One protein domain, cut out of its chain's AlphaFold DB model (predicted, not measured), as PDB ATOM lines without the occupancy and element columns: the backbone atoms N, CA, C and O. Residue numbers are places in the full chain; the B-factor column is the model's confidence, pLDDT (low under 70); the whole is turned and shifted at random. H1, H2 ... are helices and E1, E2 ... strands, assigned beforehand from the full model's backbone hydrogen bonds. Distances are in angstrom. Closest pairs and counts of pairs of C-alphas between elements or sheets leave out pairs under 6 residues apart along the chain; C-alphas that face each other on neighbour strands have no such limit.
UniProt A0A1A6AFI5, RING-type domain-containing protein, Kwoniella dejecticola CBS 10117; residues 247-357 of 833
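AT A GLANCE: This is residues 247 to 357 of the 833 residues of the protein "RING-type domain-containing protein" of Kwoniella dejecticola CBS 10117 (UniProt A0A1A6AFI5). With little regular structure, the domain has two lobes: loops round the small hairpin E1-E2 and short H1, and a loose group of helices H2 to H5; residues 282 to 307 lead across. The 111 printed residues, with two antiparallel strands, then five helices, have 39 in named elements, mostly helix. The whole is compact, radius of gyration of the C-alphas 15.0 A, spanning 46 by 29 by 24 A.

HOW THE PARTS SIT: E1, residues 262 to 264, and E2, residues 275 to 277, form an antiparallel hairpin at 156 degrees; N 263 and O 276 are 3.0 A apart, within hydrogen-bond range. H1, residues 278 to 281, follows E2 by a tight link. H2, residues 308 to 313, is close but not clearly touching H3, residues 316 to 319; their closest C-alphas, Ile 311 and Ala 317, are 6.1 A apart. H3 touches H4, residues 329 to 335; their closest C-alphas, Leu 319 and Ser 331, are 5.8 A apart. H5, residues 346 to 357, only just touches H4, with 3 pairs of C-alphas within 8 A, by residues 346 to 349 alone; the closest are Leu 332 and Val 346, 7.2 A. Both strands are apart from H2 to H5. H2, H4 and H5 have every O i to N i+4 pair within hydrogen-bond range; H1 and H3 are too short for one.

IN THESE COORDINATES: E1 begins at C-alpha 262 (-6.221, -9.292, 42.875). H4 is 10.3 A long and H5 16.4 A, ending at C-alpha 357 (-21.983, -33.144, 47.899).

THE WHOLE: The farthest C-alphas, Pro 247 and Ala 339, are 49.5 A apart. The printed part has no cut; the link H1 to H2 is long. Residue 339 has pLDDT under 70.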
ATOM      1  N   PRO A 247      -8.789   1.612  35.143       83.94
ATOM      2  CA  PRO A 247      -8.386   0.483  34.300       83.94
ATOM      3  C   PRO A 247      -8.121  -0.815  35.092       83.94
ATOM      4  O   PRO A 247      -7.170  -1.545  34.824       83.94
ATOM      5  N   GLY A 248      -9.000  -1.137  36.045       90.38
ATOM      6  CA  GLY A 248      -8.897  -2.310  36.912       90.38
ATOM      7  C   GLY A 248      -9.910  -3.415  36.590       90.38
ATOM      8  O   GLY A 248     -11.075  -3.163  36.261       90.38
ATOM      9  N   GLU A 249      -9.494  -4.670  36.769       94.88
ATOM     10  CA  GLU A 249     -10.383  -5.839  36.735       94.88
ATOM     11  C   GLU A 249     -11.447  -5.755  37.851       94.88
ATOM     12  O   GLU A 249     -11.212  -5.182  38.916       94.88
ATOM     13  N   ALA A 250     -12.633  -6.339  37.657       96.69
ATOM     14  CA  ALA A 250     -13.682  -6.332  38.681       96.69
ATOM     15  C   ALA A 250     -13.476  -7.460  39.710       96.69
ATOM     16  O   ALA A 250     -13.324  -8.623  39.338       96.69
ATOM     17  N   CYS A 251     -13.528  -7.142  41.010       97.56
ATOM     18  CA  CYS A 251     -13.521  -8.177  42.051       97.56
ATOM     19  C   CYS A 251     -14.852  -8.946  42.049       97.56
ATOM     20  O   CYS A 251     -15.919  -8.340  42.116       97.56
ATOM     21  N   HIS A 252     -14.815 -10.278  42.030       97.19
ATOM     22  CA  HIS A 252     -16.009 -11.121  41.934       97.19
ATOM     23  C   HIS A 252     -16.997 -10.922  43.101       97.19
ATOM     24  O   HIS A 252     -18.210 -10.868  42.893       97.19
ATOM     25  N   GLN A 253     -16.478 -10.790  44.325       95.75
ATOM     26  CA  GLN A 253     -17.281 -10.699  45.545       95.75
ATOM     27  C   GLN A 253     -17.941  -9.319  45.709       95.75
ATOM     28  O   GLN A 253     -19.160  -9.234  45.854       95.75
ATOM     29  N   CYS A 254     -17.150  -8.237  45.692       96.31
ATOM     30  CA  CYS A 254     -17.637  -6.873  45.944       96.31
ATOM     31  C   CYS A 254     -18.020  -6.094  44.675       96.31
ATOM     32  O   CYS A 254     -18.582  -5.008  44.782       96.31
ATOM     33  N   ARG A 255     -17.723  -6.626  43.480       95.56
ATOM     34  CA  ARG A 255     -18.005  -6.057  42.141       95.56
ATOM     35  C   ARG A 255     -17.349  -4.708  41.830       95.56
ATOM     36  O   ARG A 255     -17.424  -4.264  40.688       95.56
ATOM     37  N   ARG A 256     -16.657  -4.084  42.791       95.25
ATOM     38  CA  ARG A 256     -15.861  -2.870  42.574       95.25
ATOM     39  C   ARG A 256     -14.719  -3.171  41.582       95.25
ATOM     40  O   ARG A 256     -13.951  -4.125  41.768       95.25
ATOM     41  N   LYS A 257     -14.603  -2.341  40.539       95.94
ATOM     42  CA  LYS A 257     -13.327  -2.105  39.847       95.94
ATOM     43  C   LYS A 257     -12.404  -1.363  40.816       95.94
ATOM     44  O   LYS A 257     -12.879  -0.573  41.627       95.94
ATOM     45  N   SER A 258     -11.113  -1.662  40.768       94.75
ATOM     46  CA  SER A 258     -10.081  -1.002  41.578       94.75
ATOM     47  C   SER A 258      -8.713  -1.489  41.132       94.75
ATOM     48  O   SER A 258      -8.599  -2.663  40.779       94.75
ATOM     49  N   ASP A 259      -7.692  -0.657  41.283       95.00
ATOM     50  CA  ASP A 259      -6.311  -1.024  40.941       95.00
ATOM     51  C   ASP A 259      -5.590  -1.740  42.099       95.00
ATOM     52  O   ASP A 259      -4.500  -2.270  41.928       95.00
ATOM     53  N   LYS A 260      -6.236  -1.825  43.280       95.50
ATOM     54  CA  LYS A 260      -5.806  -2.698  44.388       95.50
ATOM     55  C   LYS A 260      -5.632  -4.150  43.890       95.50
ATOM     56  O   LYS A 260      -6.553  -4.619  43.208       95.50
ATOM     57  N   PRO A 261      -4.549  -4.852  44.283       96.31
ATOM     58  CA  PRO A 261      -4.132  -6.148  43.727       96.31
ATOM     59  C   PRO A 261      -5.183  -7.256  43.887       96.31
ATOM     60  O   PRO A 261      -6.032  -7.204  44.792       96.31
ATOM     61  N   LYS A 262      -5.169  -8.258  42.989       97.62
ATOM     62  CA  LYS A 262      -6.221  -9.292  42.875       97.62
ATOM     63  C   LYS A 262      -5.694 -10.669  42.478       97.62
ATOM     64  O   LYS A 262      -5.271 -10.888  41.346       97.62
ATOM     65  N   MET A 263      -5.920 -11.647  43.355       97.12
ATOM     66  CA  MET A 263      -5.701 -13.066  43.060       97.12
ATOM     67  C   MET A 263      -6.624 -13.502  41.914       97.12
ATOM     68  O   MET A 263      -7.849 -13.348  42.002       97.12
ATOM     69  N   LYS A 264      -6.050 -14.060  40.844       97.06
ATOM     70  CA  LYS A 264      -6.783 -14.540  39.658       97.06
ATOM     71  C   LYS A 264      -6.949 -16.054  39.736       97.06
ATOM     72  O   LYS A 264      -5.976 -16.771  39.936       97.06
ATOM     73  N   CYS A 265      -8.176 -16.559  39.604       97.25
ATOM     74  CA  CYS A 265      -8.427 -17.998  39.727       97.25
ATOM     75  C   CYS A 265      -7.733 -18.797  38.610       97.25
ATOM     76  O   CYS A 265      -8.072 -18.621  37.441       97.25
ATOM     77  N   ARG A 266      -6.850 -19.739  38.965       94.75
ATOM     78  CA  ARG A 266      -6.177 -20.630  37.998       94.75
ATOM     79  C   ARG A 266      -6.956 -21.908  37.654       94.75
ATOM     80  O   ARG A 266      -6.407 -22.789  36.999       94.75
ATOM     81  N   ASN A 267      -8.231 -22.048  38.045       93.88
ATOM     82  CA  ASN A 267      -9.002 -23.228  37.630       93.88
ATOM     83  C   ASN A 267      -9.190 -23.250  36.102       93.88
ATOM     84  O   ASN A 267      -9.849 -22.375  35.530       93.88
ATOM     85  N   VAL A 268      -8.631 -24.282  35.471       85.31
ATOM     86  CA  VAL A 268      -8.597 -24.465  34.016       85.31
ATOM     87  C   VAL A 268      -9.890 -25.091  33.480       85.31
ATOM     88  O   VAL A 268     -10.228 -24.887  32.315       85.31
ATOM     89  N   ASN A 269     -10.645 -25.836  34.299       83.56
ATOM     90  CA  ASN A 269     -11.822 -26.575  33.838       83.56
ATOM     91  C   ASN A 269     -13.027 -26.432  34.796       83.56
ATOM     92  O   ASN A 269     -13.065 -27.093  35.834       83.56
ATOM     93  N   PRO A 270     -14.032 -25.595  34.467       88.12
ATOM     94  CA  PRO A 270     -14.039 -24.607  33.384       88.12
ATOM     95  C   PRO A 270     -13.107 -23.419  33.683       88.12
ATOM     96  O   PRO A 270     -12.990 -23.007  34.836       88.12
ATOM     97  N   LEU A 271     -12.520 -22.829  32.632       92.62
ATOM     98  CA  LEU A 271     -11.666 -21.633  32.711       92.62
ATOM     99  C   LEU A 271     -12.343 -20.506  33.504       92.62
ATOM    100  O   LEU A 271     -13.294 -19.873  33.031       92.62
ATOM    101  N   CYS A 272     -11.841 -20.238  34.707       96.12
ATOM    102  CA  CYS A 272     -12.414 -19.236  35.593       96.12
ATOM    103  C   CYS A 272     -11.786 -17.853  35.376       96.12
ATOM    104  O   CYS A 272     -10.574 -17.711  35.314       96.12
ATOM    105  N   ARG A 273     -12.623 -16.810  35.309       95.88
ATOM    106  CA  ARG A 273     -12.203 -15.393  35.233       95.88
ATOM    107  C   ARG A 273     -12.630 -14.600  36.476       95.88
ATOM    108  O   ARG A 273     -12.971 -13.424  36.381       95.88
ATOM    109  N   ALA A 274     -12.748 -15.277  37.618       96.88
ATOM    110  CA  ALA A 274     -13.162 -14.667  38.875       96.88
ATOM    111  C   ALA A 274     -11.929 -14.260  39.687       96.88
ATOM    112  O   ALA A 274     -11.196 -15.118  40.184       96.88
ATOM    113  N   ASN A 275     -11.736 -12.950  39.829       97.56
ATOM    114  CA  ASN A 275     -10.580 -12.365  40.500       97.56
ATOM    115  C   ASN A 275     -11.039 -11.756  41.831       97.56
ATOM    116  O   ASN A 275     -12.156 -11.235  41.920       97.56
ATOM    117  N   PHE A 276     -10.226 -11.850  42.878       97.88
ATOM    118  CA  PHE A 276     -10.605 -11.451  44.236       97.88
ATOM    119  C   PHE A 276      -9.560 -10.498  44.821       97.88
ATOM    120  O   PHE A 276      -8.372 -10.802  44.821       97.88
ATOM    121  N   CYS A 277     -10.005  -9.341  45.322       97.75
ATOM    122  CA  CYS A 277      -9.146  -8.430  46.080       97.75
ATOM    123  C   CYS A 277      -8.968  -8.913  47.526       97.75
ATOM    124  O   CYS A 277      -9.850  -9.573  48.076       97.75
ATOM    125  N   GLU A 278      -7.873  -8.503  48.159       97.06
ATOM    126  CA  GLU A 278      -7.469  -8.842  49.531       97.06
ATOM    127  C   GLU A 278      -8.618  -8.859  50.559       97.06
ATOM    128  O   GLU A 278      -8.881  -9.884  51.186       97.06
ATOM    129  N   THR A 279      -9.384  -7.768  50.669       96.81
ATOM    130  CA  THR A 279     -10.524  -7.622  51.605       96.81
ATOM    131  C   THR A 279     -11.702  -8.566  51.332       96.81
ATOM    132  O   THR A 279     -12.627  -8.679  52.141       96.81
ATOM    133  N   CYS A 280     -11.702  -9.231  50.178       97.12
ATOM    134  CA  CYS A 280     -12.655 -10.271  49.816       97.12
ATOM    135  C   CYS A 280     -12.059 -11.677  49.949       97.12
ATOM    136  O   CYS A 280     -12.830 -12.590  50.217       97.12
ATOM    137  N   CYS A 281     -10.738 -11.853  49.827       96.25
ATOM    138  CA  CYS A 281     -10.052 -13.100  50.189       96.25
ATOM    139  C   CYS A 281     -10.085 -13.325  51.706       96.25
ATOM    140  O   CYS A 281     -10.515 -14.385  52.141       96.25
ATOM    141  N   LYS A 282      -9.812 -12.284  52.509       95.69
ATOM    142  CA  LYS A 282      -9.887 -12.287  53.988       95.69
ATOM    143  C   LYS A 282     -11.273 -12.623  54.583       95.69
ATOM    144  O   LYS A 282     -11.415 -12.688  55.796       95.69
ATOM    145  N   ARG A 283     -12.303 -12.844  53.751       94.75
ATOM    146  CA  ARG A 283     -13.625 -13.381  54.152       94.75
ATOM    147  C   ARG A 283     -13.705 -14.914  54.105       94.75
ATOM    148  O   ARG A 283     -14.761 -15.468  54.394       94.75
ATOM    149  N   TYR A 284     -12.633 -15.576  53.679       94.88
ATOM    150  CA  TYR A 284     -12.546 -17.015  53.461       94.88
ATOM    151  C   TYR A 284     -11.301 -17.540  54.188       94.88
ATOM    152  O   TYR A 284     -10.194 -17.458  53.663       94.88
ATOM    153  N   ASN A 285     -11.480 -18.091  55.392       88.25
ATOM    154  CA  ASN A 285     -10.406 -18.420  56.352       88.25
ATOM    155  C   ASN A 285      -9.401 -19.508  55.899       88.25
ATOM    156  O   ASN A 285      -8.601 -19.973  56.705       88.25
ATOM    157  N   TYR A 286      -9.466 -19.964  54.648       89.94
ATOM    158  CA  TYR A 286      -8.643 -21.042  54.094       89.94
ATOM    159  C   TYR A 286      -7.636 -20.559  53.031       89.94
ATOM    160  O   TYR A 286      -7.038 -21.388  52.342       89.94
ATOM    161  N   PHE A 287      -7.462 -19.240  52.876       92.00
ATOM    162  CA  PHE A 287      -6.488 -18.617  51.975       92.00
ATOM    163  C   PHE A 287      -5.888 -17.337  52.566       92.00
ATOM    164  O   PHE A 287      -6.621 -16.400  52.889       92.00
ATOM    165  N   ASP A 288      -4.560 -17.254  52.571       95.00
ATOM    166  CA  ASP A 288      -3.841 -15.982  52.639       95.00
ATOM    167  C   ASP A 288      -3.894 -15.257  51.282       95.00
ATOM    168  O   ASP A 288      -4.150 -15.866  50.238       95.00
ATOM    169  N   PHE A 289      -3.688 -13.937  51.288       97.38
ATOM    170  CA  PHE A 289      -3.677 -13.141  50.060       97.38
ATOM    171  C   PHE A 289      -2.264 -13.049  49.476       97.38
ATOM    172  O   PHE A 289      -1.395 -12.396  50.047       97.38
ATOM    173  N   ASP A 290      -2.080 -13.659  48.309       97.25
ATOM    174  CA  ASP A 290      -0.865 -13.620  47.494       97.25
ATOM    175  C   ASP A 290      -1.275 -13.476  46.020       97.25
ATOM    176  O   ASP A 290      -1.921 -14.361  45.457       97.25
ATOM    177  N   GLU A 291      -0.935 -12.349  45.392       96.25
ATOM    178  CA  GLU A 291      -1.295 -12.057  43.999       96.25
ATOM    179  C   GLU A 291      -0.612 -12.992  42.985       96.25
ATOM    180  O   GLU A 291      -1.194 -13.279  41.934       96.25
ATOM    181  N   GLU A 292       0.565 -13.532  43.311       95.62
ATOM    182  CA  GLU A 292       1.338 -14.412  42.429       95.62
ATOM    183  C   GLU A 292       0.955 -15.898  42.570       95.62
ATOM    184  O   GLU A 292       1.311 -16.714  41.709       95.62
ATOM    185  N   SER A 293       0.181 -16.247  43.608       95.25
ATOM    186  CA  SER A 293      -0.182 -17.621  43.989       95.25
ATOM    187  C   SER A 293      -0.705 -18.479  42.825       95.25
ATOM    188  O   SER A 293      -1.886 -18.492  42.458       95.25
ATOM    189  N   ARG A 294       0.187 -19.310  42.267       91.12
ATOM    190  CA  ARG A 294      -0.133 -20.203  41.136       91.12
ATOM    191  C   ARG A 294      -1.228 -21.231  41.474       91.12
ATOM    192  O   ARG A 294      -1.920 -21.713  40.583       91.12
ATOM    193  N   SER A 295      -1.430 -21.529  42.756       93.00
ATOM    194  CA  SER A 295      -2.390 -22.511  43.277       93.00
ATOM    195  C   SER A 295      -3.785 -21.950  43.619       93.00
ATOM    196  O   SER A 295      -4.631 -22.698  44.120       93.00
ATOM    197  N   PHE A 296      -4.077 -20.664  43.373       96.06
ATOM    198  CA  PHE A 296      -5.345 -20.062  43.805       96.06
ATOM    199  C   PHE A 296      -6.576 -20.571  43.028       96.06
ATOM    200  O   PHE A 296      -6.851 -20.192  41.885       96.06
ATOM    201  N   ILE A 297      -7.384 -21.387  43.710       96.44
ATOM    202  CA  ILE A 297      -8.692 -21.868  43.246       96.44
ATOM    203  C   ILE A 297      -9.779 -21.122  44.016       96.44
ATOM    204  O   ILE A 297     -10.097 -21.459  45.158       96.44
ATOM    205  N   CYS A 298     -10.343 -20.091  43.390       97.00
ATOM    206  CA  CYS A 298     -11.239 -19.159  44.066       97.00
ATOM    207  C   CYS A 298     -12.492 -19.829  44.687       97.00
ATOM    208  O   CYS A 298     -12.923 -20.894  44.224       97.00
ATOM    209  N   PRO A 299     -13.152 -19.178  45.670       96.56
ATOM    210  CA  PRO A 299     -14.370 -19.690  46.308       96.56
ATOM    211  C   PRO A 299     -15.497 -20.078  45.338       96.56
ATOM    212  O   PRO A 299     -16.338 -20.913  45.666       96.56
ATOM    213  N   LEU A 300     -15.552 -19.483  44.136       96.00
ATOM    214  CA  LEU A 300     -16.548 -19.849  43.123       96.00
ATOM    215  C   LEU A 300     -16.288 -21.252  42.555       96.00
ATOM    216  O   LEU A 300     -17.240 -21.981  42.314       96.00
ATOM    217  N   CYS A 301     -15.022 -21.633  42.365       95.69
ATOM    218  CA  CYS A 301     -14.632 -22.944  41.838       95.69
ATOM    219  C   CYS A 301     -14.571 -24.037  42.910       95.69
ATOM    220  O   CYS A 301     -14.768 -25.197  42.577       95.69
ATOM    221  N   LYS A 302     -14.361 -23.677  44.184       94.12
ATOM    222  CA  LYS A 302     -14.578 -24.579  45.334       94.12
ATOM    223  C   LYS A 302     -16.046 -24.648  45.780       94.12
ATOM    224  O   LYS A 302     -16.342 -25.162  46.849       94.12
ATOM    225  N   ASP A 303     -16.952 -24.040  45.018       93.62
ATOM    226  CA  ASP A 303     -18.384 -23.899  45.288       93.62
ATOM    227  C   ASP A 303     -18.819 -23.356  46.675       93.62
ATOM    228  O   ASP A 303     -20.014 -23.303  46.971       93.62
ATOM    229  N   CYS A 304     -17.906 -22.804  47.473       94.75
ATOM    230  CA  CYS A 304     -18.186 -22.191  48.776       94.75
ATOM    231  C   CYS A 304     -18.360 -20.655  48.738       94.75
ATOM    232  O   CYS A 304     -18.481 -20.028  49.787       94.75
ATOM    233  N   CYS A 305     -18.380 -20.022  47.555       96.69
ATOM    234  CA  CYS A 305     -18.543 -18.566  47.422       96.69
ATOM    235  C   CYS A 305     -19.888 -18.060  47.972       96.69
ATOM    236  O   CYS A 305     -20.949 -18.369  47.418       96.69
ATOM    237  N   ASN A 306     -19.829 -17.195  48.985       95.25
ATOM    238  CA  ASN A 306     -20.985 -16.599  49.659       95.25
ATOM    239  C   ASN A 306     -21.542 -15.334  48.959       95.25
ATOM    240  O   ASN A 306     -22.375 -14.619  49.516       95.25
ATOM    241  N   CYS A 307     -21.113 -15.036  47.725       95.56
ATOM    242  CA  CYS A 307     -21.612 -13.874  46.988       95.56
ATOM    243  C   CYS A 307     -23.115 -14.003  46.649       95.56
ATOM    244  O   CYS A 307     -23.598 -15.074  46.284       95.56
ATOM    245  N   SER A 308     -23.871 -12.901  46.679       93.50
ATOM    246  CA  SER A 308     -25.333 -12.936  46.471       93.50
ATOM    247  C   SER A 308     -25.763 -13.495  45.104       93.50
ATOM    248  O   SER A 308     -26.745 -14.232  45.022       93.50
ATOM    249  N   ASN A 309     -25.004 -13.229  44.034       95.38
ATOM    250  CA  ASN A 309     -25.232 -13.860  42.723       95.38
ATOM    251  C   ASN A 309     -24.909 -15.364  42.737       95.38
ATOM    252  O   ASN A 309     -25.556 -16.136  42.036       95.38
ATOM    253  N   CYS A 310     -23.913 -15.776  43.520       96.06
ATOM    254  CA  CYS A 310     -23.423 -17.146  43.628       96.06
ATOM    255  C   CYS A 310     -24.456 -18.033  44.328       96.06
ATOM    256  O   CYS A 310     -24.822 -19.088  43.814       96.06
ATOM    257  N   ILE A 311     -24.980 -17.548  45.458       94.69
ATOM    258  CA  ILE A 311     -26.039 -18.189  46.242       94.69
ATOM    259  C   ILE A 311     -27.322 -18.307  45.397       94.69
ATOM    260  O   ILE A 311     -27.873 -19.401  45.271       94.69
ATOM    261  N   ARG A 312     -27.745 -17.231  44.710       94.31
ATOM    262  CA  ARG A 312     -28.890 -17.270  43.774       94.31
ATOM    263  C   ARG A 312     -28.690 -18.281  42.638       94.31
ATOM    264  O   ARG A 312     -29.582 -19.082  42.391       94.31
ATOM    265  N   LYS A 313     -27.517 -18.300  41.985       95.12
ATOM    266  CA  LYS A 313     -27.197 -19.241  40.890       95.12
ATOM    267  C   LYS A 313     -27.235 -20.716  41.330       95.12
ATOM    268  O   LYS A 313     -27.430 -21.591  40.494       95.12
ATOM    269  N   LYS A 314     -27.065 -20.990  42.625       92.50
ATOM    270  CA  LYS A 314     -27.142 -22.331  43.232       92.50
ATOM    271  C   LYS A 314     -28.546 -22.725  43.688       92.50
ATOM    272  O   LYS A 314     -28.699 -23.743  44.351       92.50
ATOM    273  N   ASN A 315     -29.558 -21.910  43.385       93.69
ATOM    274  CA  ASN A 315     -30.926 -22.039  43.899       93.69
ATOM    275  C   ASN A 315     -31.020 -21.975  45.441       93.69
ATOM    276  O   ASN A 315     -32.074 -22.222  46.022       93.69
ATOM    277  N   LEU A 316     -29.955 -21.523  46.114       92.00
ATOM    278  CA  LEU A 316     -29.921 -21.240  47.552       92.00
ATOM    279  C   LEU A 316     -30.554 -19.873  47.877       92.00
ATOM    280  O   LEU A 316     -30.222 -19.240  48.876       92.00
ATOM    281  N   ALA A 317     -31.455 -19.391  47.013       92.19
ATOM    282  CA  ALA A 317     -32.068 -18.069  47.109       92.19
ATOM    283  C   ALA A 317     -32.761 -17.846  48.466       92.19
ATOM    284  O   ALA A 317     -32.663 -16.756  49.010       92.19
ATOM    285  N   HIS A 318     -33.331 -18.914  49.038       89.94
ATOM    286  CA  HIS A 318     -33.967 -18.970  50.359       89.94
ATOM    287  C   HIS A 318     -33.045 -18.628  51.550       89.94
ATOM    288  O   HIS A 318     -33.532 -18.447  52.663       89.94
ATOM    289  N   LEU A 319     -31.720 -18.574  51.350       89.38
ATOM    290  CA  LEU A 319     -30.771 -18.107  52.369       89.38
ATOM    291  C   LEU A 319     -30.591 -16.583  52.346       89.38
ATOM    292  O   LEU A 319     -30.201 -15.997  53.359       89.38
ATOM    293  N   LEU A 320     -30.868 -15.921  51.216       92.75
ATOM    294  CA  LEU A 320     -30.976 -14.466  51.185       92.75
ATOM    295  C   LEU A 320     -32.350 -14.075  51.729       92.75
ATOM    296  O   LEU A 320     -33.357 -14.636  51.318       92.75
ATOM    297  N   GLY A 321     -32.389 -13.079  52.608       89.44
ATOM    298  CA  GLY A 321     -33.641 -12.423  52.953       89.44
ATOM    299  C   GLY A 321     -34.132 -11.537  51.816       89.44
ATOM    300  O   GLY A 321     -33.338 -10.858  51.151       89.44
ATOM    301  N   ASP A 322     -35.451 -11.504  51.671       87.56
ATOM    302  CA  ASP A 322     -36.217 -10.645  50.759       87.56
ATOM    303  C   ASP A 322     -35.790  -9.182  50.947       87.56
ATOM    304  O   ASP A 322     -35.472  -8.457  50.001       87.56
ATOM    305  N   ASN A 323     -35.608  -8.807  52.217       79.31
ATOM    306  CA  ASN A 323     -35.026  -7.549  52.647       79.31
ATOM    307  C   ASN A 323     -33.538  -7.415  52.264       79.31
ATOM    308  O   ASN A 323     -32.611  -7.669  53.042       79.31
ATOM    309  N   LYS A 324     -33.334  -6.889  51.051       72.50
ATOM    310  CA  LYS A 324     -32.093  -6.260  50.561       72.50
ATOM    311  C   LYS A 324     -30.905  -7.227  50.414       72.50
ATOM    312  O   LYS A 324     -29.756  -6.796  50.359       72.50
ATOM    313  N   GLY A 325     -31.164  -8.535  50.300       76.31
ATOM    314  CA  GLY A 325     -30.157  -9.536  49.928       76.31
ATOM    315  C   GLY A 325     -29.081  -9.811  50.984       76.31
ATOM    316  O   GLY A 325     -28.033 -10.371  50.651       76.31
ATOM    317  N   LYS A 326     -29.321  -9.433  52.246       85.12
ATOM    318  CA  LYS A 326     -28.531  -9.906  53.394       85.12
ATOM    319  C   LYS A 326     -28.862 -11.380  53.657       85.12
ATOM    320  O   LYS A 326     -29.988 -11.808  53.427       85.12
ATOM    321  N   ILE A 327     -27.900 -12.160  54.144       84.56
ATOM    322  CA  ILE A 327     -28.114 -13.591  54.411       84.56
ATOM    323  C   ILE A 327     -28.843 -13.751  55.753       84.56
ATOM    324  O   ILE A 327     -28.376 -13.261  56.785       84.56
ATOM    325  N   LEU A 328     -29.994 -14.424  55.756       83.12
ATOM    326  CA  LEU A 328     -30.798 -14.631  56.959       83.12
ATOM    327  C   LEU A 328     -30.174 -15.725  57.832       83.12
ATOM    328  O   LEU A 328     -30.453 -16.904  57.627       83.12
ATOM    329  N   ARG A 329     -29.431 -15.348  58.885       81.38
ATOM    330  CA  ARG A 329     -28.954 -16.295  59.924       81.38
ATOM    331  C   ARG A 329     -30.080 -17.190  60.478       81.38
ATOM    332  O   ARG A 329     -29.850 -18.358  60.774       81.38
ATOM    333  N   LYS A 330     -31.319 -16.671  60.547       83.06
ATOM    334  CA  LYS A 330     -32.526 -17.439  60.913       83.06
ATOM    335  C   LYS A 330     -32.794 -18.618  59.957       83.06
ATOM    336  O   LYS A 330     -33.069 -19.710  60.436       83.06
ATOM    337  N   SER A 331     -32.673 -18.427  58.638       79.00
ATOM    338  CA  SER A 331     -32.908 -19.486  57.632       79.00
ATOM    339  C   SER A 331     -31.903 -20.639  57.758       79.00
ATOM    340  O   SER A 331     -32.291 -21.806  57.760       79.00
ATOM    341  N   LEU A 332     -30.625 -20.307  57.983       80.94
ATOM    342  CA  LEU A 332     -29.533 -21.263  58.181       80.94
ATOM    343  C   LEU A 332     -29.768 -22.163  59.409       80.94
ATOM    344  O   LEU A 332     -29.490 -23.360  59.385       80.94
ATOM    345  N   LYS A 333     -30.331 -21.588  60.482       81.62
ATOM    346  CA  LYS A 333     -30.676 -22.316  61.712       81.62
ATOM    347  C   LYS A 333     -31.831 -23.306  61.511       81.62
ATOM    348  O   LYS A 333     -31.852 -24.341  62.171       81.62
ATOM    349  N   TYR A 334     -32.759 -23.025  60.593       80.19
ATOM    350  CA  TYR A 334     -33.816 -23.971  60.226       80.19
ATOM    351  C   TYR A 334     -33.308 -25.091  59.305       80.19
ATOM    352  O   TYR A 334     -33.635 -26.249  59.552       80.19
ATOM    353  N   SER A 335     -32.473 -24.791  58.300       75.44
ATOM    354  CA  SER A 335     -31.984 -25.809  57.349       75.44
ATOM    355  C   SER A 335     -31.075 -26.870  57.987       75.44
ATOM    356  O   SER A 335     -31.032 -28.005  57.518       75.44
ATOM    357  N   MET A 336     -30.382 -26.526  59.076       70.06
ATOM    358  CA  MET A 336     -29.541 -27.445  59.858       70.06
ATOM    359  C   MET A 336     -30.304 -28.310  60.875       70.06
ATOM    360  O   MET A 336     -29.746 -29.288  61.380       70.06
ATOM    361  N   GLY A 337     -31.554 -27.960  61.194       71.00
ATOM    362  CA  GLY A 337     -32.293 -28.526  62.322       71.00
ATOM    363  C   GLY A 337     -31.754 -28.085  63.694       71.00
ATOM    364  O   GLY A 337     -30.615 -27.652  63.851       71.00
ATOM    365  N   ALA A 338     -32.578 -28.226  64.736       71.69
ATOM    366  CA  ALA A 338     -32.284 -27.709  66.079       71.69
ATOM    367  C   ALA A 338     -31.121 -28.411  66.828       71.69
ATOM    368  O   ALA A 338     -30.796 -28.024  67.949       71.69
ATOM    369  N   ALA A 339     -30.501 -29.439  66.238       63.66
ATOM    370  CA  ALA A 339     -29.490 -30.272  66.891       63.66
ATOM    371  C   ALA A 339     -28.102 -29.609  67.012       63.66
ATOM    372  O   ALA A 339     -27.349 -29.929  67.932       63.66
ATOM    373  N   SER A 340     -27.738 -28.676  66.122       70.62
ATOM    374  CA  SER A 340     -26.465 -27.950  66.222       70.62
ATOM    375  C   SER A 340     -26.619 -26.680  67.063       70.62
ATOM    376  O   SER A 340     -26.945 -25.618  66.539       70.62
ATOM    377  N   GLN A 341     -26.357 -26.779  68.372       71.31
ATOM    378  CA  GLN A 341     -26.385 -25.622  69.285       71.31
ATOM    379  C   GLN A 341     -25.256 -24.600  69.050       71.31
ATOM    380  O   GLN A 341     -25.380 -23.459  69.488       71.31
ATOM    381  N   ARG A 342     -24.165 -24.975  68.365       81.25
ATOM    382  CA  ARG A 342     -23.128 -24.016  67.954       81.25
ATOM    383  C   ARG A 342     -23.650 -23.134  66.824       81.25
ATOM    384  O   ARG A 342     -24.185 -23.652  65.845       81.25
ATOM    385  N   GLU A 343     -23.416 -21.830  66.927       81.44
ATOM    386  CA  GLU A 343     -23.626 -20.905  65.817       81.44
ATOM    387  C   GLU A 343     -22.647 -21.241  64.685       81.44
ATOM    388  O   GLU A 343     -21.453 -20.958  64.756       81.44
ATOM    389  N   MET A 344     -23.153 -21.920  63.657       81.75
ATOM    390  CA  MET A 344     -22.412 -22.210  62.437       81.75
ATOM    391  C   MET A 344     -22.538 -21.008  61.506       81.75
ATOM    392  O   MET A 344     -23.656 -20.610  61.174       81.75
ATOM    393  N   ASP A 345     -21.415 -20.429  61.080       87.44
ATOM    394  CA  ASP A 345     -21.459 -19.360  60.087       87.44
ATOM    395  C   ASP A 345     -21.914 -19.892  58.716       87.44
ATOM    396  O   ASP A 345     -21.751 -21.071  58.387       87.44
ATOM    397  N   VAL A 346     -22.459 -18.994  57.894       84.44
ATOM    398  CA  VAL A 346     -22.856 -19.267  56.509       84.44
ATOM    399  C   VAL A 346     -21.693 -19.858  55.710       84.44
ATOM    400  O   VAL A 346     -21.914 -20.758  54.901       84.44
ATOM    401  N   GLN A 347     -20.462 -19.397  55.950       86.88
ATOM    402  CA  GLN A 347     -19.277 -19.916  55.278       86.88
ATOM    403  C   GLN A 347     -19.023 -21.386  55.638       86.88
ATOM    404  O   GLN A 347     -18.894 -22.226  54.749       86.88
ATOM    405  N   THR A 348     -19.069 -21.725  56.930       88.50
ATOM    406  CA  THR A 348     -18.936 -23.106  57.420       88.50
ATOM    407  C   THR A 348     -20.076 -24.005  56.932       88.50
ATOM    408  O   THR A 348     -19.850 -25.175  56.624       88.50
ATOM    409  N   TRP A 349     -21.298 -23.474  56.814       89.44
ATOM    410  CA  TRP A 349     -22.433 -24.205  56.245       89.44
ATOM    411  C   TRP A 349     -22.241 -24.490  54.752       89.44
ATOM    412  O   TRP A 349     -22.451 -25.623  54.324       89.44
ATOM    413  N   LEU A 350     -21.793 -23.503  53.966       88.81
ATOM    414  CA  LEU A 350     -21.486 -23.681  52.541       88.81
ATOM    415  C   LEU A 350     -20.354 -24.693  52.342       88.81
ATOM    416  O   LEU A 350     -20.475 -25.583  51.506       88.81
ATOM    417  N   GLU A 351     -19.285 -24.608  53.132       89.12
ATOM    418  CA  GLU A 351     -18.168 -25.559  53.097       89.12
ATOM    419  C   GLU A 351     -18.600 -26.976  53.487       89.12
ATOM    420  O   GLU A 351     -18.177 -27.941  52.848       89.12
ATOM    421  N   LYS A 352     -19.494 -27.122  54.474       89.75
ATOM    422  CA  LYS A 352     -20.079 -28.420  54.821       89.75
ATOM    423  C   LYS A 352     -20.977 -28.956  53.701       89.75
ATOM    424  O   LYS A 352     -20.805 -30.102  53.304       89.75
ATOM    425  N   ALA A 353     -21.882 -28.145  53.156       86.12
ATOM    426  CA  ALA A 353     -22.765 -28.549  52.060       86.12
ATOM    427  C   ALA A 353     -21.962 -28.963  50.813       86.12
ATOM    428  O   ALA A 353     -22.246 -29.998  50.209       86.12
ATOM    429  N   VAL A 354     -20.904 -28.213  50.482       85.94
ATOM    430  CA  VAL A 354     -19.926 -28.595  49.454       85.94
ATOM    431  C   VAL A 354     -19.251 -29.915  49.805       85.94
ATOM    432  O   VAL A 354     -19.145 -30.750  48.925       85.94
ATOM    433  N   LYS A 355     -18.836 -30.153  51.055       87.12
ATOM    434  CA  LYS A 355     -18.184 -31.406  51.485       87.12
ATOM    435  C   LYS A 355     -19.120 -32.625  51.511       87.12
ATOM    436  O   LYS A 355     -18.655 -33.744  51.300       87.12
ATOM    437  N   ASP A 356     -20.417 -32.420  51.722       84.38
ATOM    438  CA  ASP A 356     -21.430 -33.484  51.723       84.38
ATOM    439  C   ASP A 356     -21.827 -33.886  50.283       84.38
ATOM    440  O   ASP A 356     -21.894 -35.077  49.973       84.38
ATOM    441  N   ILE A 357     -21.967 -32.914  49.366       81.44
ATOM    442  CA  ILE A 357     -21.983 -33.144  47.899       81.44
ATOM    443  C   ILE A 357     -20.617 -33.711  47.435       81.44
ATOM    444  O   ILE A 357     -20.527 -34.559  46.549       81.44
TER     445      ILE A 357